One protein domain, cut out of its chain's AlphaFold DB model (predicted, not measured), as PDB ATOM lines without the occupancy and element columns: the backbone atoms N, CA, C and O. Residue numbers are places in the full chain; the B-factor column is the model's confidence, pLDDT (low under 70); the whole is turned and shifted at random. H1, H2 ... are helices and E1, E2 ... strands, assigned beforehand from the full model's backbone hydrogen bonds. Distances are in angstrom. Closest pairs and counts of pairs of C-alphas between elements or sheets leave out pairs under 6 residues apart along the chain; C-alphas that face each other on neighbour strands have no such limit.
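What this domain is: This is residues 3 to 86 of the 88 residues of an uncharacterized protein of Methylobacterium sp. Leaf456 (UniProt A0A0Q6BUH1). A long, twisted sheet of three strands curls round one long helix, H1, which lies on one of its faces; the other face is bare. The strands and the helix extend along nearly the same long axis, and together they make a rod whose C-alphas span 47 by 22 by 19 A. The printed part has 84 residues, with three named strands and then one named helix, in the order E1, E2, E3, H1. The sheet's order is E1, E2, E3, antiparallel throughout, and the class is mixed, helices and strands. The whole is loose, with a radius of gyration of the C-alphas of 15.1 A.

Where its parts are: The inner strand of the sheet, E2, holds residues 23 to 36 and is 43.0 A long from first to last C-alpha. E1, residues 4 to 20, is an edge strand of 37.2 A; it begins at C-alpha 4 at (41.054, -26.436, -59.599) and bends by 85 degrees at residue 8. E3, residues 39 to 53, is the other edge strand, 40.6 A long, and ends at C-alpha 53 at (50.414, -8.465, -29.858). H1, residues 58 to 86, measures 42.3 A and ends at C-alpha 86 at (30.984, -26.716, -55.340).

How they stand to each other: The three strands form a meander, each strand the antiparallel neighbour of the one before. E1 and E2 are a hairpin, with 161 degrees between their directions; N 6 and O 33 are 2.8 A apart and N 18 and O 25 are 3.0 A apart, both within hydrogen-bond range. E2 and E3 are also a hairpin, at 163 degrees, with N 26 and O 51 at 2.8 A and N 34 and O 42 at 2.8 A, within hydrogen-bond range. H1 is on the sheet, with 94 pairs of C-alphas within 10 A, an arrangement of two layers, a helix on one face of a sheet. The sheet curls round residues 60 to 84 of H1. The closest C-alphas of E3 and H1 are those of Val 49 and Leu 72, 6.1 A apart. For E2 and H1 they are those of Leu 28 and Leu 68, at 6.9 A. For E1 and H1 they are those of Phe 7 and Ala 80, at 6.0 A. In H1 every O i to N i+4 pair is within hydrogen-bond range.

The domain as a whole: The two C-alphas farthest apart are those of Gly 22 and Gly 37, at 48.1 A. The C-alphas of Thr 3 and Glu 86, the first and last printed residues, are 13.6 A apart. The printed part has no cut, and the links E1 to E2, E2 to E3 and E3 to H1 are tight. The mean pLDDT of the printed part is 93.2, and one residue, Gly 14, is under 70.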
ATOM      1  N   THR A   3      41.062 -25.412 -64.346       88.38
ATOM      2  CA  THR A   3      41.954 -25.322 -63.187       88.38
ATOM      3  C   THR A   3      41.162 -25.448 -61.887       88.38
ATOM      4  O   THR A   3      40.143 -24.773 -61.737       88.38
ATOM      5  N   ARG A   4      41.644 -26.256 -60.938       92.25
ATOM      6  CA  ARG A   4      41.054 -26.436 -59.599       92.25
ATOM      7  C   ARG A   4      42.095 -26.254 -58.499       92.25
ATOM      8  O   ARG A   4      43.292 -26.355 -58.758       92.25
ATOM      9  N   LEU A   5      41.645 -26.021 -57.270       94.69
ATOM     10  CA  LEU A   5      42.517 -25.916 -56.100       94.69
ATOM     11  C   LEU A   5      42.664 -27.278 -55.408       94.69
ATOM     12  O   LEU A   5      41.673 -27.922 -55.076       94.69
ATOM     13  N   ASP A   6      43.900 -27.699 -55.148       94.19
ATOM     14  CA  ASP A   6      44.221 -28.927 -54.424       94.19
ATOM     15  C   ASP A   6      44.666 -28.629 -52.985       94.19
ATOM     16  O   ASP A   6      45.844 -28.424 -52.679       94.19
ATOM     17  N   PHE A   7      43.692 -28.652 -52.074       93.38
ATOM     18  CA  PHE A   7      43.885 -28.411 -50.642       93.38
ATOM     19  C   PHE A   7      44.676 -29.512 -49.908       93.38
ATOM     20  O   PHE A   7      44.901 -29.380 -48.707       93.38
ATOM     21  N   SER A   8      45.117 -30.587 -50.577       92.75
ATOM     22  CA  SER A   8      46.102 -31.511 -49.992       92.75
ATOM     23  C   SER A   8      47.521 -30.925 -49.991       92.75
ATOM     24  O   SER A   8      48.360 -31.328 -49.185       92.75
ATOM     25  N   MET A   9      47.773 -29.923 -50.841       93.00
ATOM     26  CA  MET A   9      49.063 -29.255 -51.003       93.00
ATOM     27  C   MET A   9      48.993 -27.803 -50.515       93.00
ATOM     28  O   MET A   9      49.054 -26.850 -51.293       93.00
ATOM     29  N   VAL A  10      48.869 -27.632 -49.197       95.00
ATOM     30  CA  VAL A  10      48.877 -26.314 -48.546       95.00
ATOM     31  C   VAL A  10      50.310 -25.899 -48.222       95.00
ATOM     32  O   VAL A  10      51.073 -26.663 -47.631       95.00
ATOM     33  N   ARG A  11      50.663 -24.657 -48.550       94.12
ATOM     34  CA  ARG A  11      51.897 -24.001 -48.106       94.12
ATOM     35  C   ARG A  11      51.557 -22.772 -47.283       94.12
ATOM     36  O   ARG A  11      50.695 -21.988 -47.665       94.12
ATOM     37  N   ILE A  12      52.265 -22.579 -46.178       90.94
ATOM     38  CA  ILE A  12      52.243 -21.316 -45.439       90.94
ATOM     39  C   ILE A  12      53.522 -20.580 -45.820       90.94
ATOM     40  O   ILE A  12      54.618 -21.082 -45.579       90.94
ATOM     41  N   LEU A  13      53.374 -19.436 -46.485       82.12
ATOM     42  CA  LEU A  13      54.478 -18.589 -46.935       82.12
ATOM     43  C   LEU A  13      54.166 -17.133 -46.575       82.12
ATOM     44  O   LEU A  13      53.001 -16.744 -46.509       82.12
ATOM     45  N   GLY A  14      55.210 -16.327 -46.383       68.44
ATOM     46  CA  GLY A  14      55.063 -14.901 -46.091       68.44
ATOM     47  C   GLY A  14      54.574 -14.652 -44.670       68.44
ATOM     48  O   GLY A  14      53.443 -14.208 -44.473       68.44
ATOM     49  N   GLU A  15      55.424 -14.980 -43.694       83.56
ATOM     50  CA  GLU A  15      55.298 -14.379 -42.373       83.56
ATOM     51  C   GLU A  15      55.770 -12.932 -42.462       83.56
ATOM     52  O   GLU A  15      56.951 -12.669 -42.686       83.56
ATOM     53  N   ASP A  16      54.829 -12.011 -42.297       90.81
ATOM     54  CA  ASP A  16      55.134 -10.593 -42.194       90.81
ATOM     55  C   ASP A  16      55.033 -10.190 -40.726       90.81
ATOM     56  O   ASP A  16      54.003 -10.416 -40.091       90.81
ATOM     57  N   CYS A  17      56.087  -9.571 -40.199       91.56
ATOM     58  CA  CYS A  17      56.092  -8.950 -38.881       91.56
ATOM     59  C   CYS A  17      56.430  -7.471 -39.036       91.56
ATOM     60  O   CYS A  17      57.481  -7.127 -39.582       91.56
ATOM     61  N   ARG A  18      55.547  -6.590 -38.563       93.12
ATOM     62  CA  ARG A  18      55.784  -5.142 -38.575       93.12
ATOM     63  C   ARG A  18      55.405  -4.501 -37.249       93.12
ATOM     64  O   ARG A  18      54.448  -4.918 -36.601       93.12
ATOM     65  N   ALA A  19      56.141  -3.460 -36.872       93.00
ATOM     66  CA  ALA A  19      55.784  -2.620 -35.736       93.00
ATOM     67  C   ALA A  19      54.528  -1.792 -36.057       93.00
ATOM     68  O   ALA A  19      54.384  -1.275 -37.169       93.00
ATOM     69  N   VAL A  20      53.635  -1.670 -35.080       93.44
ATOM     70  CA  VAL A  20      52.414  -0.854 -35.121       93.44
ATOM     71  C   VAL A  20      52.251  -0.122 -33.790       93.44
ATOM     72  O   VAL A  20      52.910  -0.456 -32.802       93.44
ATOM     73  N   ASP A  21      51.357   0.863 -33.733       92.06
ATOM     74  CA  ASP A  21      51.057   1.542 -32.473       92.06
ATOM     75  C   ASP A  21      50.543   0.532 -31.437       92.06
ATOM     76  O   ASP A  21      49.526  -0.134 -31.633       92.06
ATOM     77  N   GLY A  22      51.272   0.403 -30.328       87.38
ATOM     78  CA  GLY A  22      50.935  -0.527 -29.250       87.38
ATOM     79  C   GLY A  22      51.501  -1.943 -29.391       87.38
ATOM     80  O   GLY A  22      51.149  -2.781 -28.564       87.38
ATOM     81  N   GLY A  23      52.378  -2.224 -30.367       93.31
ATOM     82  CA  GLY A  23      53.100  -3.498 -30.434       93.31
ATOM     83  C   GLY A  23      53.525  -3.918 -31.837       93.31
ATOM     84  O   GLY A  23      54.121  -3.149 -32.590       93.31
ATOM     85  N   HIS A  24      53.215  -5.164 -32.182       94.94
ATOM     86  CA  HIS A  24      53.560  -5.778 -33.457       94.94
ATOM     87  C   HIS A  24      52.332  -6.416 -34.095       94.94
ATOM     88  O   HIS A  24      51.501  -7.022 -33.416       94.94
ATOM     89  N   GLU A  25      52.248  -6.310 -35.413       95.31
ATOM     90  CA  GLU A  25      51.294  -7.043 -36.231       95.31
ATOM     91  C   GLU A  25      52.031  -8.167 -36.957       95.31
ATOM     92  O   GLU A  25      53.024  -7.930 -37.651       95.31
ATOM     93  N   LEU A  26      51.521  -9.384 -36.789       95.19
ATOM     94  CA  LEU A  26      51.930 -10.565 -37.531       95.19
ATOM     95  C   LEU A  26      50.868 -10.911 -38.558       95.19
ATOM     96  O   LEU A  26      49.671 -10.827 -38.278       95.19
ATOM     97  N   ALA A  27      51.304 -11.377 -39.719       96.06
ATOM     98  CA  ALA A  27      50.421 -11.912 -40.735       96.06
ATOM     99  C   ALA A  27      50.977 -13.205 -41.324       96.06
ATOM    100  O   ALA A  27      52.176 -13.316 -41.564       96.06
ATOM    101  N   LEU A  28      50.086 -14.155 -41.606       96.44
ATOM    102  CA  LEU A  28      50.406 -15.383 -42.328       96.44
ATOM    103  C   LEU A  28      49.468 -15.560 -43.510       96.44
ATOM    104  O   LEU A  28      48.261 -15.325 -43.399       96.44
ATOM    105  N   THR A  29      50.025 -16.026 -44.625       97.12
ATOM    106  CA  THR A  29      49.269 -16.312 -45.845       97.12
ATOM    107  C   THR A  29      49.352 -17.801 -46.178       97.12
ATOM    108  O   THR A  29      50.435 -18.386 -46.236       97.12
ATOM    109  N   ALA A  30      48.197 -18.428 -46.392       96.75
ATOM    110  CA  ALA A  30      48.105 -19.775 -46.932       96.75
ATOM    111  C   ALA A  30      47.987 -19.715 -48.451       96.75
ATOM    112  O   ALA A  30      47.171 -18.971 -49.004       96.75
ATOM    113  N   TYR A  31      48.764 -20.570 -49.097       97.00
ATOM    114  CA  TYR A  31      48.741 -20.813 -50.523       97.00
ATOM    115  C   TYR A  31      48.356 -22.265 -50.780       97.00
ATOM    116  O   TYR A  31      48.783 -23.166 -50.056       97.00
ATOM    117  N   VAL A  32      47.569 -22.496 -51.820       96.25
ATOM    118  CA  VAL A  32      47.109 -23.826 -52.225       96.25
ATOM    119  C   VAL A  32      47.508 -24.059 -53.671       96.25
ATOM    120  O   VAL A  32      47.475 -23.135 -54.484       96.25
ATOM    121  N   ALA A  33      47.919 -25.285 -53.987       95.88
ATOM    122  CA  ALA A  33      48.240 -25.667 -55.353       95.88
ATOM    123  C   ALA A  33      47.024 -25.479 -56.270       95.88
ATOM    124  O   ALA A  33      45.945 -26.002 -56.003       95.88
ATOM    125  N   GLN A  34      47.210 -24.766 -57.374       95.81
ATOM    126  CA  GLN A  34      46.280 -24.758 -58.490       95.81
ATOM    127  C   GLN A  34      46.743 -25.807 -59.499       95.81
ATOM    128  O   GLN A  34      47.887 -25.775 -59.958       95.81
ATOM    129  N   VAL A  35      45.864 -26.748 -59.830       95.19
ATOM    130  CA  VAL A  35      46.161 -27.894 -60.694       95.19
ATOM    131  C   VAL A  35      45.220 -27.943 -61.890       95.19
ATOM    132  O   VAL A  35      44.064 -27.527 -61.813       95.19
ATOM    133  N   ASP A  36      45.719 -28.471 -63.000       94.62
ATOM    134  CA  ASP A  36      44.969 -28.731 -64.227       94.62
ATOM    135  C   ASP A  36      45.278 -30.164 -64.672       94.62
ATOM    136  O   ASP A  36      46.381 -30.455 -65.134       94.62
ATOM    137  N   GLY A  37      44.335 -31.080 -64.437       90.00
ATOM    138  CA  GLY A  37      44.594 -32.515 -64.553       90.00
ATOM    139  C   GLY A  37      45.648 -32.979 -63.540       90.00
ATOM    140  O   GLY A  37      45.442 -32.865 -62.332       90.00
ATOM    141  N   ASP A  38      46.762 -33.503 -64.045       90.69
ATOM    142  CA  ASP A  38      47.934 -33.961 -63.288       90.69
ATOM    143  C   ASP A  38      49.055 -32.909 -63.202       90.69
ATOM    144  O   ASP A  38      50.098 -33.144 -62.587       90.69
ATOM    145  N   ARG A  39      48.850 -31.727 -63.793       94.00
ATOM    146  CA  ARG A  39      49.841 -30.653 -63.829       94.00
ATOM    147  C   ARG A  39      49.626 -29.656 -62.694       94.00
ATOM    148  O   ARG A  39      48.566 -29.038 -62.593       94.00
ATOM    149  N   LEU A  40      50.679 -29.408 -61.912       94.62
ATOM    150  CA  LEU A  40      50.768 -28.239 -61.033       94.62
ATOM    151  C   LEU A  40      50.972 -26.976 -61.882       94.62
ATOM    152  O   LEU A  40      51.963 -26.878 -62.604       94.62
ATOM    153  N   VAL A  41      50.046 -26.022 -61.790       95.94
ATOM    154  CA  VAL A  41      50.116 -24.731 -62.492       95.94
ATOM    155  C   VAL A  41      50.888 -23.726 -61.645       95.94
ATOM    156  O   VAL A  41      51.946 -23.254 -62.049       95.94
ATOM    157  N   GLU A  42      50.384 -23.436 -60.446       95.31
ATOM    158  CA  GLU A  42      51.005 -22.507 -59.502       95.31
ATOM    159  C   GLU A  42      50.504 -22.751 -58.071       95.31
ATOM    160  O   GLU A  42      49.770 -23.702 -57.813       95.31
ATOM    161  N   HIS A  43      50.915 -21.904 -57.128       95.25
ATOM    162  CA  HIS A  43      50.313 -21.839 -55.797       95.25
ATOM    163  C   HIS A  43      49.588 -20.502 -55.645       95.25
ATOM    164  O   HIS A  43      50.229 -19.454 -55.613       95.25
ATOM    165  N   ALA A  44      48.265 -20.546 -55.518       94.44
ATOM    166  CA  ALA A  44      47.433 -19.361 -55.358       94.44
ATOM    167  C   ALA A  44      47.241 -19.037 -53.872       94.44
ATOM    168  O   ALA A  44      47.017 -19.938 -53.061       94.44
ATOM    169  N   ALA A  45      47.310 -17.756 -53.504       95.50
ATOM    170  CA  ALA A  45      46.969 -17.314 -52.154       95.50
ATOM    171  C   ALA A  45      45.462 -17.502 -51.919       95.50
ATOM    172  O   ALA A  45      44.650 -16.990 -52.686       95.50
ATOM    173  N   VAL A  46      45.086 -18.211 -50.853       95.69
ATOM    174  CA  VAL A  46      43.672 -18.516 -50.551       95.69
ATOM    175  C   VAL A  46      43.176 -17.887 -49.255       95.69
ATOM    176  O   VAL A  46      41.979 -17.668 -49.090       95.69
ATOM    177  N   ALA A  47      44.076 -17.597 -48.317       96.50
ATOM    178  CA  ALA A  47      43.718 -16.980 -47.049       96.50
ATOM    179  C   ALA A  47      44.898 -16.204 -46.474       96.50
ATOM    180  O   ALA A  47      46.037 -16.656 -46.551       96.50
ATOM    181  N   ARG A  48      44.603 -15.074 -45.833       96.19
ATOM    182  CA  ARG A  48      45.548 -14.327 -45.006       96.19
ATOM    183  C   ARG A  48      44.892 -14.035 -43.667       96.19
ATOM    184  O   ARG A  48      43.731 -13.636 -43.630       96.19
ATOM    185  N   VAL A  49      45.625 -14.260 -42.585       96.50
ATOM    186  CA  VAL A  49      45.186 -13.953 -41.219       96.50
ATOM    187  C   VAL A  49      46.210 -13.051 -40.551       96.50
ATOM    188  O   VAL A  49      47.399 -13.141 -40.856       96.50
ATOM    189  N   THR A  50      45.740 -12.188 -39.656       96.12
ATOM    190  CA  THR A  50      46.562 -11.209 -38.939       96.12
ATOM    191  C   THR A  50      46.285 -11.261 -37.441       96.12
ATOM    192  O   THR A  50      45.155 -11.522 -37.029       96.12
ATOM    193  N   GLU A  51      47.308 -11.021 -36.627       94.69
ATOM    194  CA  GLU A  51      47.221 -10.946 -35.165       94.69
ATOM    195  C   GLU A  51      48.099  -9.800 -34.683       94.69
ATOM    196  O   GLU A  51      49.217  -9.622 -35.165       94.69
ATOM    197  N   THR A  52      47.611  -9.058 -33.696       94.69
ATOM    198  CA  THR A  52      48.374  -7.992 -33.050       94.69
ATOM    199  C   THR A  52      48.716  -8.406 -31.629       94.69
ATOM    200  O   THR A  52      47.850  -8.869 -30.889       94.69
ATOM    201  N   PHE A  53      49.972  -8.218 -31.227       93.50
ATOM    202  CA  PHE A  53      50.414  -8.465 -29.858       93.50
ATOM    203  C   PHE A  53      51.270  -7.305 -29.341       93.50
ATOM    204  O   PHE A  53      52.072  -6.736 -30.075       93.50
ATOM    205  N   ALA A  54      51.084  -6.947 -28.068       90.88
ATOM    206  CA  ALA A  54      51.756  -5.806 -27.432       90.88
ATOM    207  C   ALA A  54      53.116  -6.147 -26.796       90.88
ATOM    208  O   ALA A  54      53.856  -5.258 -26.381       90.88
ATOM    209  N   GLY A  55      53.419  -7.438 -26.677       83.38
ATOM    210  CA  GLY A  55      54.629  -7.939 -26.043       83.38
ATOM    211  C   GLY A  55      55.896  -7.683 -26.855       83.38
ATOM    212  O   GLY A  55      55.859  -7.602 -28.084       83.38
ATOM    213  N   TRP A  56      57.019  -7.576 -26.149       79.62
ATOM    214  CA  TRP A  56      58.358  -7.426 -26.735       79.62
ATOM    215  C   TRP A  56      59.241  -8.646 -26.465       79.62
ATOM    216  O   TRP A  56      60.332  -8.753 -27.023       79.62
ATOM    217  N   ASP A  57      58.761  -9.580 -25.640       91.38
ATOM    218  CA  ASP A  57      59.484 -10.797 -25.318       91.38
ATOM    219  C   ASP A  57      59.290 -11.856 -26.417       91.38
ATOM    220  O   ASP A  57      58.208 -11.964 -27.012       91.38
ATOM    221  N   PRO A  58      60.295 -12.715 -26.674       91.62
ATOM    222  CA  PRO A  58      60.182 -13.781 -27.669       91.62
ATOM    223  C   PRO A  58      58.972 -14.705 -27.458       91.62
ATOM    224  O   PRO A  58      58.408 -15.221 -28.424       91.62
ATOM    225  N   GLN A  59      58.552 -14.917 -26.207       95.06
ATOM    226  CA  GLN A  59      57.410 -15.771 -25.872       95.06
ATOM    227  C   GLN A  59      56.072 -15.176 -26.336       95.06
ATOM    228  O   GLN A  59      55.155 -15.936 -26.664       95.06
ATOM    229  N   ASP A  60      55.946 -13.848 -26.386       91.94
ATOM    230  CA  ASP A  60      54.729 -13.186 -26.860       91.94
ATOM    231  C   ASP A  60      54.574 -13.361 -28.369       91.94
ATOM    232  O   ASP A  60      53.506 -13.766 -28.837       91.94
ATOM    233  N   TYR A  61      55.672 -13.179 -29.110       91.56
ATOM    234  CA  TYR A  61      55.729 -13.472 -30.541       91.56
ATOM    235  C   TYR A  61      55.390 -14.945 -30.816       91.56
ATOM    236  O   TYR A  61      54.526 -15.233 -31.638       91.56
ATOM    237  N   GLN A  62      55.995 -15.894 -30.090       94.12
ATOM    238  CA  GLN A  62      55.723 -17.327 -30.277       94.12
ATOM    239  C   GLN A  62      54.251 -17.678 -30.021       94.12
ATOM    240  O   GLN A  62      53.655 -18.471 -30.755       94.12
ATOM    241  N   ARG A  63      53.641 -17.075 -28.993       94.75
ATOM    242  CA  ARG A  63      52.224 -17.273 -28.673       94.75
ATOM    243  C   ARG A  63      51.317 -16.703 -29.761       94.75
ATOM    244  O   ARG A  63      50.378 -17.385 -30.173       94.75
ATOM    245  N   ALA A  64      51.597 -15.484 -30.219       94.00
ATOM    246  CA  ALA A  64      50.855 -14.840 -31.298       94.00
ATOM    247  C   ALA A  64      50.978 -15.636 -32.606       94.00
ATOM    248  O   ALA A  64      49.973 -15.915 -33.260       94.00
ATOM    249  N   ASN A  65      52.182 -16.113 -32.928       93.69
ATOM    250  CA  ASN A  65      52.437 -16.909 -34.123       93.69
ATOM    251  C   ASN A  65      51.695 -18.263 -34.078       93.69
ATOM    252  O   ASN A  65      50.994 -18.636 -35.019       93.69
ATOM    253  N   LEU A  66      51.715 -18.969 -32.939       94.94
ATOM    254  CA  LEU A  66      50.928 -20.198 -32.770       94.94
ATOM    255  C   LEU A  66      49.417 -19.954 -32.927       94.94
ATOM    256  O   LEU A  66      48.715 -20.768 -33.538       94.94
ATOM    257  N   LYS A  67      48.900 -18.847 -32.375       95.25
ATOM    258  CA  LYS A  67      47.492 -18.453 -32.526       95.25
ATOM    259  C   LYS A  67      47.150 -18.223 -34.001       95.25
ATOM    260  O   LYS A  67      46.132 -18.740 -34.464       95.25
ATOM    261  N   LEU A  68      48.025 -17.546 -34.745       95.25
ATOM    262  CA  LEU A  68      47.860 -17.322 -36.179       95.25
ATOM    263  C   LEU A  68      47.856 -18.608 -36.989       95.25
ATOM    264  O   LEU A  68      46.956 -18.803 -37.802       95.25
ATOM    265  N   HIS A  69      48.803 -19.513 -36.745       95.50
ATOM    266  CA  HIS A  69      48.848 -20.797 -37.441       95.50
ATOM    267  C   HIS A  69      47.560 -21.604 -37.243       95.50
ATOM    268  O   HIS A  69      47.032 -22.174 -38.198       95.50
ATOM    269  N   ARG A  70      47.015 -21.619 -36.021       96.44
ATOM    270  CA  ARG A  70      45.737 -22.286 -35.728       96.44
ATOM    271  C   ARG A  70      44.566 -21.623 -36.450       96.44
ATOM    272  O   ARG A  70      43.747 -22.329 -37.034       96.44
ATOM    273  N   ALA A  71      44.505 -20.292 -36.439       96.69
ATOM    274  CA  ALA A  71      43.466 -19.543 -37.140       96.69
ATOM    275  C   ALA A  71      43.530 -19.767 -38.660       96.69
ATOM    276  O   ALA A  71      42.505 -20.014 -39.294       96.69
ATOM    277  N   LEU A  72      44.734 -19.758 -39.238       96.62
ATOM    278  CA  LEU A  72      44.940 -20.007 -40.662       96.62
ATOM    279  C   LEU A  72      44.544 -21.434 -41.047       96.62
ATOM    280  O   LEU A  72      43.861 -21.624 -42.048       96.62
ATOM    281  N   ALA A  73      44.920 -22.430 -40.240       95.44
ATOM    282  CA  ALA A  73      44.545 -23.820 -40.477       95.44
ATOM    283  C   ALA A  73      43.021 -24.014 -40.453       95.44
ATOM    284  O   ALA A  73      42.474 -24.664 -41.344       95.44
ATOM    285  N   ALA A  74      42.328 -23.406 -39.483       97.06
ATOM    286  CA  ALA A  74      40.867 -23.419 -39.431       97.06
ATOM    287  C   ALA A  74      40.259 -22.778 -40.689       97.06
ATOM    288  O   ALA A  74      39.389 -23.369 -41.328       97.06
ATOM    289  N   ARG A  75      40.787 -21.621 -41.110       97.31
ATOM    290  CA  ARG A  75      40.316 -20.925 -42.309       97.31
ATOM    291  C   ARG A  75      40.519 -21.741 -43.586       97.31
ATOM    292  O   ARG A  75      39.630 -21.796 -44.430       97.31
ATOM    293  N   VAL A  76      41.669 -22.398 -43.732       96.50
ATOM    294  CA  VAL A  76      41.948 -23.284 -44.872       96.50
ATOM    295  C   VAL A  76      41.000 -24.484 -44.880       96.50
ATOM    296  O   VAL A  76      40.510 -24.856 -45.945       96.50
ATOM    297  N   ALA A  77      40.686 -25.061 -43.718       96.19
ATOM    298  CA  ALA A  77      39.736 -26.168 -43.623       96.19
ATOM    299  C   ALA A  77      38.319 -25.756 -44.064       96.19
ATOM    300  O   ALA A  77      37.667 -26.496 -44.800       96.19
ATOM    301  N   GLU A  78      37.856 -24.564 -43.680       97.00
ATOM    302  CA  GLU A  78      36.575 -24.012 -44.145       97.00
ATOM    303  C   GLU A  78      36.532 -23.851 -45.669       97.00
ATOM    304  O   GLU A  78      35.546 -24.233 -46.303       97.00
ATOM    305  N   LEU A  79      37.605 -23.315 -46.259       96.38
ATOM    306  CA  LEU A  79      37.721 -23.134 -47.709       96.38
ATOM    307  C   LEU A  79      37.746 -24.479 -48.443       96.38
ATOM    308  O   LEU A  79      37.051 -24.639 -49.442       96.38
ATOM    309  N   ALA A  80      38.471 -25.466 -47.914       95.19
ATOM    310  CA  ALA A  80      38.497 -26.815 -48.471       95.19
ATOM    311  C   ALA A  80      37.107 -27.474 -48.446       95.19
ATOM    312  O   ALA A  80      36.717 -28.150 -49.397       95.19
ATOM    313  N   LEU A  81      36.336 -27.272 -47.371       95.50
ATOM    314  CA  LEU A  81      34.956 -27.757 -47.278       95.50
ATOM    315  C   LEU A  81      34.022 -27.043 -48.259       95.50
ATOM    316  O   LEU A  81      33.130 -27.685 -48.805       95.50
ATOM    317  N   ALA A  82      34.202 -25.738 -48.472       92.81
ATOM    318  CA  ALA A  82      33.427 -24.986 -49.454       92.81
ATOM    319  C   ALA A  82      33.706 -25.472 -50.883       92.81
ATOM    320  O   ALA A  82      32.760 -25.828 -51.578       92.81
ATOM    321  N   ALA A  83      34.980 -25.611 -51.261       89.69
ATOM    322  CA  ALA A  83      35.375 -26.097 -52.583       89.69
ATOM    323  C   ALA A  83      34.802 -27.493 -52.886       89.69
ATOM    324  O   ALA A  83      34.230 -27.717 -53.945       89.69
ATOM    325  N   ARG A  84      34.843 -28.416 -51.913       88.56
ATOM    326  CA  ARG A  84      34.249 -29.759 -52.066       88.56
ATOM    327  C   ARG A  84      32.739 -29.747 -52.307       88.56
ATOM    328  O   ARG A  84      32.232 -30.677 -52.919       88.56
ATOM    329  N   ARG A  85      32.015 -28.748 -51.789       88.31
ATOM    330  CA  ARG A  85      30.567 -28.607 -52.024       88.31
ATOM    331  C   ARG A  85      30.248 -28.041 -53.401       88.31
ATOM    332  O   ARG A  85      29.153 -28.273 -53.880       88.31
ATOM    333  N   GLU A  86      31.156 -27.273 -53.993       82.38
ATOM    334  CA  GLU A  86      30.984 -26.716 -55.340       82.38
ATOM    335  C   GLU A  86      31.315 -27.745 -56.434       82.38
ATOM    336  O   GLU A  86      30.811 -27.643 -57.548       82.38
TER     337      GLU A  86